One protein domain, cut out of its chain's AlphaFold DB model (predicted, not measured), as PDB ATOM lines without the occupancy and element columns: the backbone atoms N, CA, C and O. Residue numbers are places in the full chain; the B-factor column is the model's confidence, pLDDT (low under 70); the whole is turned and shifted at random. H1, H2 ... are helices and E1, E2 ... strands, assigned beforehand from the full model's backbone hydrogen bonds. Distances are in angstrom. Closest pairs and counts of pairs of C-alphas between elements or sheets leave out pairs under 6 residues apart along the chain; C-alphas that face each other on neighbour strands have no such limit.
ATOM      1  N   LEU A 281     214.620 228.430 253.794       90.81
ATOM      2  CA  LEU A 281     214.016 227.145 254.119       90.81
ATOM      3  C   LEU A 281     212.713 226.939 253.345       90.81
ATOM      4  O   LEU A 281     211.880 227.853 253.336       90.81
ATOM      5  N   PRO A 282     212.483 225.728 252.805       94.25
ATOM      6  CA  PRO A 282     211.189 225.366 252.249       94.25
ATOM      7  C   PRO A 282     210.079 225.501 253.287       94.25
ATOM      8  O   PRO A 282     210.230 225.052 254.432       94.25
ATOM      9  N   ARG A 283     208.945 226.073 252.878       95.75
ATOM     10  CA  ARG A 283     207.785 226.286 253.755       95.75
ATOM     11  C   ARG A 283     207.295 224.989 254.406       95.75
ATOM     12  O   ARG A 283     207.064 224.959 255.610       95.75
ATOM     13  N   GLU A 284     207.249 223.897 253.650       96.00
ATOM     14  CA  GLU A 284     206.849 222.578 254.160       96.00
ATOM     15  C   GLU A 284     207.777 222.078 255.286       96.00
ATOM     16  O   GLU A 284     207.333 221.508 256.284       96.00
ATOM     17  N   ALA A 285     209.091 222.301 255.169       94.25
ATOM     18  CA  ALA A 285     210.038 221.910 256.213       94.25
ATOM     19  C   ALA A 285     209.843 222.740 257.490       94.25
ATOM     20  O   ALA A 285     209.934 222.200 258.596       94.25
ATOM     21  N   TYR A 286     209.535 224.030 257.340       95.69
ATOM     22  CA  TYR A 286     209.170 224.909 258.447       95.69
ATOM     23  C   TYR A 286     207.865 224.471 259.133       95.69
ATOM     24  O   TYR A 286     207.821 224.388 260.359       95.69
ATOM     25  N   GLU A 287     206.826 224.132 258.373       96.88
ATOM     26  CA  GLU A 287     205.538 223.681 258.919       96.88
ATOM     27  C   GLU A 287     205.676 222.350 259.674       96.88
ATOM     28  O   GLU A 287     205.162 222.220 260.787       96.88
ATOM     29  N   ARG A 288     206.461 221.395 259.149       96.19
ATOM     30  CA  ARG A 288     206.802 220.150 259.866       96.19
ATOM     31  C   ARG A 288     207.548 220.421 261.174       96.19
ATOM     32  O   ARG A 288     207.244 219.797 262.190       96.19
ATOM     33  N   TYR A 289     208.509 221.347 261.158       96.62
ATOM     34  CA  TYR A 289     209.211 221.785 262.365       96.62
ATOM     35  C   TYR A 289     208.239 222.375 263.397       96.62
ATOM     36  O   TYR A 289     208.274 221.978 264.561       96.62
ATOM     37  N   LEU A 290     207.356 223.286 262.975       97.88
ATOM     38  CA  LEU A 290     206.414 223.967 263.861       97.88
ATOM     39  C   LEU A 290     205.402 222.991 264.474       97.88
ATOM     40  O   LEU A 290     205.135 223.073 265.670       97.88
ATOM     41  N   ALA A 291     204.893 222.039 263.685       97.69
ATOM     42  CA  ALA A 291     203.989 220.999 264.163       97.69
ATOM     43  C   ALA A 291     204.652 220.128 265.242       97.69
ATOM     44  O   ALA A 291     204.115 219.981 266.338       97.69
ATOM     45  N   ALA A 292     205.858 219.618 264.974       97.00
ATOM     46  CA  ALA A 292     206.588 218.792 265.934       97.00
ATOM     47  C   ALA A 292     207.006 219.578 267.196       97.00
ATOM     48  O   ALA A 292     206.944 219.041 268.304       97.00
ATOM     49  N   LEU A 293     207.366 220.862 267.064       97.56
ATOM     50  CA  LEU A 293     207.580 221.741 268.217       97.56
ATOM     51  C   LEU A 293     206.292 221.922 269.032       97.56
ATOM     52  O   LEU A 293     206.341 221.886 270.260       97.56
ATOM     53  N   GLY A 294     205.155 222.099 268.356       97.75
ATOM     54  CA  GLY A 294     203.834 222.207 268.968       97.75
ATOM     55  C   GLY A 294     203.491 220.995 269.822       97.75
ATOM     56  O   GLY A 294     203.169 221.151 270.997       97.75
ATOM     57  N   GLU A 295     203.658 219.786 269.283       97.12
ATOM     58  CA  GLU A 295     203.433 218.549 270.039       97.12
ATOM     59  C   GLU A 295     204.333 218.448 271.282       97.12
ATOM     60  O   GLU A 295     203.876 218.062 272.359       97.12
ATOM     61  N   ALA A 296     205.610 218.818 271.152       95.81
ATOM     62  CA  ALA A 296     206.571 218.784 272.250       95.81
ATOM     63  C   ALA A 296     206.266 219.823 273.348       95.81
ATOM     64  O   ALA A 296     206.439 219.543 274.539       95.81
ATOM     65  N   LEU A 297     205.830 221.030 272.973       96.00
ATOM     66  CA  LEU A 297     205.470 222.093 273.918       96.00
ATOM     67  C   LEU A 297     204.115 221.841 274.589       96.00
ATOM     68  O   LEU A 297     203.974 222.152 275.775       96.00
ATOM     69  N   ALA A 298     203.169 221.205 273.894       96.81
ATOM     70  CA  ALA A 298     201.855 220.867 274.435       96.81
ATOM     71  C   ALA A 298     201.953 219.957 275.671       96.81
ATOM     72  O   ALA A 298     201.210 220.151 276.632       96.81
ATOM     73  N   LEU A 299     202.938 219.045 275.719       95.94
ATOM     74  CA  LEU A 299     203.215 218.230 276.912       95.94
ATOM     75  C   LEU A 299     203.529 219.080 278.155       95.94
ATOM     76  O   LEU A 299     203.253 218.667 279.276       95.94
ATOM     77  N   ARG A 300     204.078 220.283 277.963       94.50
ATOM     78  CA  ARG A 300     204.384 221.263 279.018       94.50
ATOM     79  C   ARG A 300     203.308 222.352 279.141       94.50
ATOM     80  O   ARG A 300     203.529 223.346 279.831       94.50
ATOM     81  N   GLY A 301     202.170 222.187 278.459       94.31
ATOM     82  CA  GLY A 301     201.075 223.158 278.385       94.31
ATOM     83  C   GLY A 301     201.479 224.505 277.787       94.31
ATOM     84  O   GLY A 301     201.049 225.543 278.289       94.31
ATOM     85  N   ALA A 302     202.347 224.486 276.776       94.56
ATOM     86  CA  ALA A 302     202.800 225.659 276.039       94.56
ATOM     87  C   ALA A 302     202.605 225.462 274.529       94.56
ATOM     88  O   ALA A 302     202.443 224.339 274.055       94.56
ATOM     89  N   GLU A 303     202.684 226.555 273.778       96.62
ATOM     90  CA  GLU A 303     202.586 226.567 272.319       96.62
ATOM     91  C   GLU A 303     203.763 227.346 271.717       96.62
ATOM     92  O   GLU A 303     204.320 228.234 272.374       96.62
ATOM     93  N   PRO A 304     204.186 227.014 270.486       97.19
ATOM     94  CA  PRO A 304     205.214 227.772 269.801       97.19
ATOM     95  C   PRO A 304     204.688 229.162 269.448       97.19
ATOM     96  O   PRO A 304     203.555 229.321 269.002       97.19
ATOM     97  N   LEU A 305     205.543 230.169 269.597       97.00
ATOM     98  CA  LEU A 305     205.228 231.565 269.316       97.00
ATOM     99  C   LEU A 305     205.987 232.014 268.058       97.00
ATOM    100  O   LEU A 305     207.127 232.482 268.170       97.00
ATOM    101  N   PRO A 306     205.410 231.838 266.853       96.69
ATOM    102  CA  PRO A 306     205.983 232.380 265.632       96.69
ATOM    103  C   PRO A 306     205.852 233.908 265.612       96.69
ATOM    104  O   PRO A 306     204.826 234.481 265.974       96.69
ATOM    105  N   LEU A 307     206.909 234.572 265.168       94.94
ATOM    106  CA  LEU A 307     207.032 236.018 265.113       94.94
ATOM    107  C   LEU A 307     207.631 236.408 263.765       94.94
ATOM    108  O   LEU A 307     208.826 236.223 263.524       94.94
ATOM    109  N   LEU A 308     206.792 236.954 262.886       94.00
ATOM    110  CA  LEU A 308     207.235 237.502 261.608       94.00
ATOM    111  C   LEU A 308     207.962 238.820 261.867       94.00
ATOM    112  O   LEU A 308     207.378 239.770 262.389       94.00
ATOM    113  N   LEU A 309     209.240 238.900 261.497       90.69
ATOM    114  CA  LEU A 309     210.059 240.070 261.827       90.69
ATOM    115  C   LEU A 309     209.581 241.336 261.100       90.69
ATOM    116  O   LEU A 309     209.662 242.432 261.652       90.69
ATOM    117  N   ALA A 310     208.980 241.173 259.918       88.06
ATOM    118  CA  ALA A 310     208.346 242.257 259.170       88.06
ATOM    119  C   ALA A 310     207.147 242.894 259.902       88.06
ATOM    120  O   ALA A 310     206.797 244.030 259.607       88.06
ATOM    121  N   GLN A 311     206.520 242.204 260.864       88.69
ATOM    122  CA  GLN A 311     205.438 242.784 261.671       88.69
ATOM    123  C   GLN A 311     205.959 243.714 262.771       88.69
ATOM    124  O   GLN A 311     205.218 244.565 263.252       88.69
ATOM    125  N   ILE A 312     207.215 243.542 263.194       83.75
ATOM    126  CA  ILE A 312     207.837 244.374 264.234       83.75
ATOM    127  C   ILE A 312     208.392 245.651 263.610       83.75
ATOM    128  O   ILE A 312     208.258 246.731 264.177       83.75
ATOM    129  N   ALA A 313     209.022 245.517 262.446       80.44
ATOM    130  CA  ALA A 313     209.593 246.627 261.706       80.44
ATOM    131  C   ALA A 313     209.402 246.365 260.200       80.44
ATOM    132  O   ALA A 313     210.193 245.629 259.598       80.44
ATOM    133  N   PRO A 314     208.315 246.892 259.602       73.44
ATOM    134  CA  PRO A 314     207.982 246.626 258.210       73.44
ATOM    135  C   PRO A 314     209.022 247.241 257.264       73.44
ATOM    136  O   PRO A 314     209.509 248.345 257.513       73.44
ATOM    137  N   PRO A 315     209.382 246.552 256.167       66.69
ATOM    138  CA  PRO A 315     210.223 247.137 255.134       66.69
ATOM    139  C   PRO A 315     209.506 248.301 254.412       66.69
ATOM    140  O   PRO A 315     208.276 248.304 254.341       66.69
ATOM    141  N   PRO A 316     210.253 249.250 253.811       62.12
ATOM    142  CA  PRO A 316     211.709 249.291 253.731       62.12
ATOM    143  C   PRO A 316     212.342 249.960 254.960       62.12
ATOM    144  O   PRO A 316     212.142 251.141 255.220       62.12
ATOM    145  N   LEU A 317     213.202 249.221 255.662       61.19
ATOM    146  CA  LEU A 317     214.189 249.822 256.554       61.19
ATOM    147  C   LEU A 317     215.372 250.197 255.672       61.19
ATOM    148  O   LEU A 317     216.272 249.384 255.457       61.19
ATOM    149  N   ALA A 318     215.313 251.374 255.052       54.16
ATOM    150  CA  ALA A 318     216.422 251.868 254.257       54.16
ATOM    151  C   ALA A 318     217.640 251.982 255.179       54.16
ATOM    152  O   ALA A 318     217.734 252.887 256.006       54.16
ATOM    153  N   SER A 319     218.576 251.038 255.067       52.94
ATOM    154  CA  SER A 319     219.902 251.241 255.622       52.94
ATOM    155  C   SER A 319     220.534 252.331 254.768       52.94
ATOM    156  O   SER A 319     221.099 252.053 253.715       52.94
ATOM    157  N   ARG A 320     220.406 253.592 255.194       51.19
ATOM    158  CA  ARG A 320     221.404 254.597 254.844       51.19
ATOM    159  C   ARG A 320     222.682 254.121 255.510       51.19
ATOM    160  O   ARG A 320     222.946 254.431 256.670       51.19
ATOM    161  N   ALA A 321     223.415 253.248 254.826       51.47
ATOM    162  CA  ALA A 321     224.777 252.966 255.209       51.47
ATOM    163  C   ALA A 321     225.460 254.332 255.266       51.47
ATOM    164  O   ALA A 321     225.514 255.037 254.266       51.47
ATOM    165  N   ALA A 322     225.953 254.731 256.438       49.50
ATOM    166  CA  ALA A 322     226.742 255.955 256.578       49.50
ATOM    167  C   ALA A 322     228.044 255.911 255.742       49.50
ATOM    168  O   ALA A 322     228.787 256.884 255.708       49.50
ATOM    169  N   ASN A 323     228.298 254.785 255.065       49.06
ATOM    170  CA  ASN A 323     229.329 254.595 254.068       49.06
ATOM    171  C   ASN A 323     228.653 254.281 252.726       49.06
ATOM    172  O   ASN A 323     228.202 253.152 252.520       49.06
ATOM    173  N   VAL A 332     223.010 243.283 256.005       65.62
ATOM    174  CA  VAL A 332     222.132 242.314 256.668       65.62
ATOM    175  C   VAL A 332     221.006 243.092 257.343       65.62
ATOM    176  O   VAL A 332     221.286 244.022 258.097       65.62
ATOM    177  N   ASN A 333     219.754 242.701 257.079       76.62
ATOM    178  CA  ASN A 333     218.560 243.284 257.691       76.62
ATOM    179  C   ASN A 333     218.819 243.544 259.197       76.62
ATOM    180  O   ASN A 333     219.042 242.582 259.941       76.62
ATOM    181  N   PRO A 334     218.841 244.807 259.662       78.81
ATOM    182  CA  PRO A 334     219.243 245.148 261.028       78.81
ATOM    183  C   PRO A 334     218.321 244.511 262.068       78.81
ATOM    184  O   PRO A 334     218.781 244.130 263.144       78.81
ATOM    185  N   VAL A 335     217.048 244.310 261.720       85.50
ATOM    186  CA  VAL A 335     216.080 243.574 262.540       85.50
ATOM    187  C   VAL A 335     216.518 242.131 262.693       85.50
ATOM    188  O   VAL A 335     216.559 241.624 263.805       85.50
ATOM    189  N   LEU A 336     216.911 241.480 261.598       85.75
ATOM    190  CA  LEU A 336     217.362 240.097 261.642       85.75
ATOM    191  C   LEU A 336     218.637 239.948 262.486       85.75
ATOM    192  O   LEU A 336     218.729 239.046 263.319       85.75
ATOM    193  N   SER A 337     219.596 240.860 262.318       83.75
ATOM    194  CA  SER A 337     220.815 240.926 263.136       83.75
ATOM    195  C   SER A 337     220.494 241.122 264.625       83.75
ATOM    196  O   SER A 337     221.042 240.419 265.477       83.75
ATOM    197  N   ALA A 338     219.565 242.029 264.941       86.56
ATOM    198  CA  ALA A 338     219.069 242.266 266.293       86.56
ATOM    199  C   ALA A 338     218.399 241.021 266.886       86.56
ATOM    200  O   ALA A 338     218.692 240.648 268.024       86.56
ATOM    201  N   THR A 339     217.543 240.350 266.112       89.81
ATOM    202  CA  THR A 339     216.875 239.110 266.513       89.81
ATOM    203  C   THR A 339     217.896 238.025 266.818       89.81
ATOM    204  O   THR A 339     217.837 237.440 267.896       89.81
ATOM    205  N   LEU A 340     218.872 237.789 265.936       88.62
ATOM    206  CA  LEU A 340     219.916 236.786 266.157       88.62
ATOM    207  C   LEU A 340     220.717 237.078 267.433       88.62
ATOM    208  O   LEU A 340     220.942 236.165 268.225       88.62
ATOM    209  N   ALA A 341     221.072 238.341 267.679       86.38
ATOM    210  CA  ALA A 341     221.803 238.757 268.877       86.38
ATOM    211  C   ALA A 341     220.975 238.691 270.178       86.38
ATOM    212  O   ALA A 341     221.541 238.566 271.267       86.38
ATOM    213  N   ALA A 342     219.649 238.818 270.088       88.50
ATOM    214  CA  ALA A 342     218.728 238.737 271.223       88.50
ATOM    215  C   ALA A 342     218.272 237.298 271.526       88.50
ATOM    216  O   ALA A 342     217.931 236.986 272.668       88.50
ATOM    217  N   SER A 343     218.257 236.440 270.504       90.12
ATOM    218  CA  SER A 343     217.746 235.072 270.563       90.12
ATOM    219  C   SER A 343     218.679 234.117 271.314       90.12
ATOM    220  O   SER A 343     219.894 234.090 271.097       90.12
ATOM    221  N   ARG A 344     218.111 233.259 272.164       91.12
ATOM    222  CA  ARG A 344     218.833 232.151 272.816       91.12
ATOM    223  C   ARG A 344     219.118 231.067 271.790       91.12
ATOM    224  O   ARG A 344     218.362 230.956 270.841       91.12
ATOM    225  N   ASP A 345     220.139 230.237 271.965       88.88
ATOM    226  CA  ASP A 345     220.503 229.204 270.973       88.88
ATOM    227  C   ASP A 345     219.365 228.230 270.622       88.88
ATOM    228  O   ASP A 345     219.261 227.773 269.481       88.88
ATOM    229  N   GLU A 346     218.502 227.946 271.597       91.00
ATOM    230  CA  GLU A 346     217.298 227.131 271.452       91.00
ATOM    231  C   GLU A 346     216.127 227.834 270.735       91.00
ATOM    232  O   GLU A 346     215.205 227.156 270.292       91.00
ATOM    233  N   ASP A 347     216.168 229.160 270.569       93.19
ATOM    234  CA  ASP A 347     215.211 229.897 269.740       93.19
ATOM    235  C   ASP A 347     215.580 229.717 268.258       93.19
ATOM    236  O   ASP A 347     216.763 229.685 267.877       93.19
ATOM    237  N   PHE A 348     214.571 229.585 267.403       93.19
ATOM    238  CA  PHE A 348     214.769 229.347 265.978       93.19
ATOM    239  C   PHE A 348     214.550 230.632 265.194       93.19
ATOM    240  O   PHE A 348     213.503 231.253 265.312       93.19
ATOM    241  N   VAL A 349     215.537 231.034 264.399       92.44
ATOM    242  CA  VAL A 349     215.450 232.215 263.535       92.44
ATOM    243  C   VAL A 349     215.855 231.770 262.139       92.44
ATOM    244  O   VAL A 349     216.939 231.210 261.968       92.44
ATOM    245  N   ALA A 350     214.979 231.972 261.164       91.88
ATOM    246  CA  ALA A 350     215.155 231.478 259.804       91.88
ATOM    247  C   ALA A 350     214.547 232.439 258.779       91.88
ATOM    248  O   ALA A 350     213.722 233.287 259.116       91.88
ATOM    249  N   ARG A 351     214.936 232.267 257.515       91.69
ATOM    250  CA  ARG A 351     214.187 232.796 256.380       91.69
ATOM    251  C   ARG A 351     213.392 231.655 255.767       91.69
ATOM    252  O   ARG A 351     213.975 230.629 255.434       91.69
ATOM    253  N   VAL A 352     212.087 231.824 255.623       93.62
ATOM    254  CA  VAL A 352     211.183 230.792 255.106       93.62
ATOM    255  C   VAL A 352     210.568 231.273 253.798       93.62
ATOM    256  O   VAL A 352     210.205 232.445 253.674       93.62
ATOM    257  N   GLU A 353     210.478 230.381 252.814       94.69
ATOM    258  CA  GLU A 353     209.787 230.643 251.549       94.69
ATOM    259  C   GLU A 353     208.376 231.184 251.807       94.69
ATOM    260  O   GLU A 353     207.676 230.709 252.700       94.69
ATOM    261  N   GLU A 354     207.986 232.215 251.052       95.25
ATOM    262  CA  GLU A 354     206.691 232.918 251.139       95.25
ATOM    263  C   GLU A 354     206.419 233.692 252.444       95.25
ATOM    264  O   GLU A 354     205.646 234.647 252.426       95.25
ATOM    265  N   LEU A 355     207.060 233.339 253.563       94.06
ATOM    266  CA  LEU A 355     206.850 233.975 254.872       94.06
ATOM    267  C   LEU A 355     207.916 235.029 255.219       94.06
ATOM    268  O   LEU A 355     207.650 235.937 256.005       94.06
ATOM    269  N   GLY A 356     209.117 234.932 254.640       92.38
ATOM    270  CA  GLY A 356     210.227 235.849 254.904       92.38
ATOM    271  C   GLY A 356     210.995 235.526 256.192       92.38
ATOM    272  O   GLY A 356     211.163 234.361 256.551       92.38
ATOM    273  N   ASP A 357     211.525 236.556 256.859       91.81
ATOM    274  CA  ASP A 357     212.318 236.393 258.083       91.81
ATOM    275  C   ASP A 357     211.393 236.149 259.298       91.81
ATOM    276  O   ASP A 357     210.529 236.971 259.623       91.81
ATOM    277  N   ILE A 358     211.596 235.025 259.990       94.00
ATOM    278  CA  ILE A 358     210.763 234.571 261.108       94.00
ATOM    279  C   ILE A 358     211.613 234.155 262.310       94.00
ATOM    280  O   ILE A 358     212.690 233.572 262.162       94.00
ATOM    281  N   ALA A 359     211.100 234.416 263.511       94.62
ATOM    282  CA  ALA A 359     211.574 233.818 264.751       94.62
ATOM    283  C   ALA A 359     210.485 232.914 265.345       94.62
ATOM    284  O   ALA A 359     209.324 233.301 265.386       94.62
ATOM    285  N   VAL A 360     210.841 231.725 265.824       96.19
ATOM    286  CA  VAL A 360     209.951 230.830 266.571       96.19
ATOM    287  C   VAL A 360     210.490 230.681 267.981       96.19
ATOM    288  O   VAL A 360     211.630 230.251 268.185       96.19
ATOM    289  N   LEU A 361     209.656 231.055 268.946       95.44
ATOM    290  CA  LEU A 361     210.012 231.181 270.354       95.44
ATOM    291  C   LEU A 361     209.183 230.211 271.194       95.44
ATOM    292  O   LEU A 361     208.086 229.815 270.805       95.44
ATOM    293  N   ARG A 362     209.719 229.808 272.349       94.12
ATOM    294  CA  ARG A 362     209.081 228.823 273.244       94.12
ATOM    295  C   ARG A 362     208.334 229.447 274.426       94.12
ATOM    296  O   ARG A 362     207.643 228.735 275.148       94.12
ATOM    297  N   ASP A 363     208.517 230.745 274.658       91.75
ATOM    298  CA  ASP A 363     207.916 231.474 275.772       91.75
ATOM    299  C   ASP A 363     207.754 232.966 275.442       91.75
ATOM    300  O   ASP A 363     208.449 233.517 274.582       91.75
ATOM    301  N   ALA A 364     206.798 233.603 276.120       90.88
ATOM    302  CA  ALA A 364     206.450 235.005 275.907       90.88
ATOM    303  C   ALA A 364     207.566 235.965 276.356       90.88
ATOM    304  O   ALA A 364     207.727 237.035 275.775       90.88
ATOM    305  N   GLU A 365     208.376 235.575 277.343       88.75
ATOM    306  CA  GLU A 365     209.493 236.389 277.830       88.75
ATOM    307  C   GLU A 365     210.554 236.588 276.736       88.75
ATOM    308  O   GLU A 365     211.019 237.706 276.501       88.75
ATOM    309  N   ALA A 366     210.908 235.522 276.013       88.31
ATOM    310  CA  ALA A 366     211.802 235.609 274.865       88.31
ATOM    311  C   ALA A 366     211.216 236.486 273.751       88.31
ATOM    312  O   ALA A 366     211.952 237.258 273.132       88.31
ATOM    313  N   GLN A 367     209.900 236.409 273.518       92.12
ATOM    314  CA  GLN A 367     209.212 237.246 272.531       92.12
ATOM    315  C   GLN A 367     209.305 238.725 272.886       92.12
ATOM    316  O   GLN A 367     209.687 239.535 272.038       92.12
ATOM    317  N   GLU A 368     209.018 239.067 274.136       91.06
ATOM    318  CA  GLU A 368     209.080 240.439 274.617       91.06
ATOM    319  C   GLU A 368     210.512 240.982 274.575       91.06
ATOM    320  O   GLU A 368     210.756 242.063 274.045       91.06
ATOM    321  N   ARG A 369     211.497 240.190 275.012       89.31
ATOM    322  CA  ARG A 369     212.918 240.561 274.948       89.31
ATOM    323  C   ARG A 369     213.383 240.851 273.521       89.31
ATOM    324  O   ARG A 369     214.122 241.810 273.290       89.31
ATOM    325  N   ILE A 370     212.966 240.027 272.558       89.94
ATOM    326  CA  ILE A 370     213.285 240.227 271.140       89.94
ATOM    327  C   ILE A 370     212.620 241.503 270.617       89.94
ATOM    328  O   ILE A 370     213.296 242.309 269.981       89.94
ATOM    329  N   ARG A 371     211.336 241.729 270.928       91.12
ATOM    330  CA  ARG A 371     210.614 242.952 270.545       91.12
ATOM    331  C   ARG A 371     211.278 244.206 271.110       91.12
ATOM    332  O   ARG A 371     211.552 245.128 270.349       91.12
ATOM    333  N   GLN A 372     211.611 244.212 272.400       89.75
ATOM    334  CA  GLN A 372     212.296 245.329 273.058       89.75
ATOM    335  C   GLN A 372     213.655 245.617 272.420       89.75
ATOM    336  O   GLN A 372     213.977 246.771 272.141       89.75
ATOM    337  N   ARG A 373     214.452 244.578 272.138       87.94
ATOM    338  CA  ARG A 373     215.784 244.749 271.549       87.94
ATOM    339  C   ARG A 373     215.734 245.234 270.102       87.94
ATOM    340  O   ARG A 373     216.529 246.097 269.737       87.94
ATOM    341  N   ILE A 374     214.800 244.724 269.299       86.12
ATOM    342  CA  ILE A 374     214.552 245.240 267.946       86.12
ATOM    343  C   ILE A 374     214.090 246.696 268.027       86.12
ATOM    344  O   ILE A 374     214.667 247.536 267.348       86.12
ATOM    345  N   GLY A 375     213.119 247.009 268.889       85.44
ATOM    346  CA  GLY A 375     212.609 248.369 269.073       85.44
ATOM    347  C   GLY A 375     213.703 249.360 269.468       85.44
ATOM    348  O   GLY A 375     213.807 250.425 268.868       85.44
ATOM    349  N   ALA A 376     214.582 248.986 270.403       86.19
ATOM    350  CA  ALA A 376     215.724 249.807 270.802       86.19
ATOM    351  C   ALA A 376     216.710 250.052 269.646       86.19
ATOM    352  O   ALA A 376     217.198 251.168 269.481       86.19
ATOM    353  N   ILE A 377     216.993 249.036 268.823       82.25
ATOM    354  CA  ILE A 377     217.884 249.173 267.659       82.25
ATOM    355  C   ILE A 377     217.234 250.035 266.575       82.25
ATOM    356  O   ILE A 377     217.887 250.928 266.047       82.25
ATOM    357  N   VAL A 378     215.951 249.828 266.283       76.81
ATOM    358  CA  VAL A 378     215.203 250.642 265.314       76.81
ATOM    359  C   VAL A 378     215.119 252.103 265.762       76.81
ATOM    360  O   VAL A 378     215.273 252.990 264.934       76.81
ATOM    361  N   ALA A 379     214.938 252.367 267.059       81.00
ATOM    362  CA  ALA A 379     214.879 253.728 267.593       81.00
ATOM    363  C   ALA A 379     216.248 254.433 267.648       81.00
ATOM    364  O   ALA A 379     216.311 255.652 267.512       81.00
ATOM    365  N   SER A 380     217.338 253.691 267.877       77.94
ATOM    366  CA  SER A 380     218.693 254.256 268.022       77.94
ATOM    367  C   SER A 380     219.472 254.351 266.712       77.94
ATOM    368  O   SER A 380     220.373 255.181 266.593       77.94
ATOM    369  N   THR A 381     219.137 253.525 265.723       68.81
ATOM    370  CA  THR A 381     219.748 253.580 264.395       68.81
ATOM    371  C   THR A 381     218.857 254.459 263.527       68.81
ATOM    372  O   THR A 381     217.704 254.114 263.291       68.81
TER     373      THR A 381
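Overview. This is residues 281 to 323 and 332 to 381 of the 384 residues of the protein "Two-component response regulator, PleD family, consists of two REC domains and a diguanylate cyclase (GGDEF) domain" of Stappia indica (UniProt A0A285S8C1). A small antiparallel sheet of three strands, E1, E3 and E2, sits between two helices, H1 over one face and the shorter H3 over the other, while the long helix H4 packs on H3 and grazes the sheet. The little helix H2 follows E1 directly, and from it residues 313 to 323 trail off to the cut in the chain. The printed part has 93 residues, with four named helices and three named strands in the order H1 E1 H2 H3 E2 E3 H4; the class is mixed, helices and strands. The whole is compact, with a radius of gyration of the C-alphas of 14.1 A, yet elongated in outline, spanning 49 by 28 by 20 A.

Arrangement. The sheet runs E1, residues 305 to 308, then E3, residues 356 to 361, then E2, residues 348 to 352. E3 is the inner strand, and E1 and E2 are the edge strands. E1 and E3 are antiparallel at 158 degrees, with N 307 and O 359 within hydrogen-bond range at 2.7 A. E2 and E3 form an antiparallel hairpin at 157 degrees, with N 360 and O 348 within hydrogen-bond range at 2.8 A. H1, residues 283 to 298, is on the sheet at a height of 10.3 A, along the strands, at 11 degrees to E3 on the local plane. The closest C-alphas of H1 and E2 are those of Arg 283 and Val 352, 5.8 A apart. H3, residues 334 to 342, is on the opposite face at a height of 9.8 A, along the strands, at 19 degrees to E3 on the local plane. The closest C-alphas of H3 and E3 are those of Leu 336 and Asp 357, 7.2 A apart. H4, residues 364 to 380, only grazes the sheet with its residues 364 to 371. H3 and H4 touch at a steep tilt of 44 degrees, opposite ways; their closest C-alphas are those of Ala 342 and Ile 370, 5.6 A apart. H2, residues 309 to 312, only grazes the sheet with residues 309 to 311. H2 and H4 only just touch, with 3 pairs of C-alphas within 8 A, made by residues 371 to 375 alone of H4; the closest are those of Ile 312 and Arg 371, 7.0 A apart. H1 is apart from H2, H3 and H4. Every O i to N i+4 pair is within hydrogen-bond range in H1, H3 and H4; H2 is too short for such a pair.

Along the chain. H1 begins at C-alpha 283, (207.785, 226.286, 253.755), and is 22.2 A long. E1 measures 9.9 A, H2 5.4 A, H3 12.1 A, E2 11.5 A and E3 16.1 A. H4, 24.1 A long, ends at C-alpha 380, (218.693, 254.256, 268.022).

Size, cuts and confidence. The C-alphas farthest apart are those of Leu 299 and Asn 323, 50.3 A. Residues 324 to 331 are not printed, and C-alphas 323 and 332 are 14.5 A apart across the cut. Of the links that are printed whole, H1 to E1 is short and the others are tight. The mean pLDDT of the printed part is 87.1; residues 315 to 323, 332 and 381 are under 70.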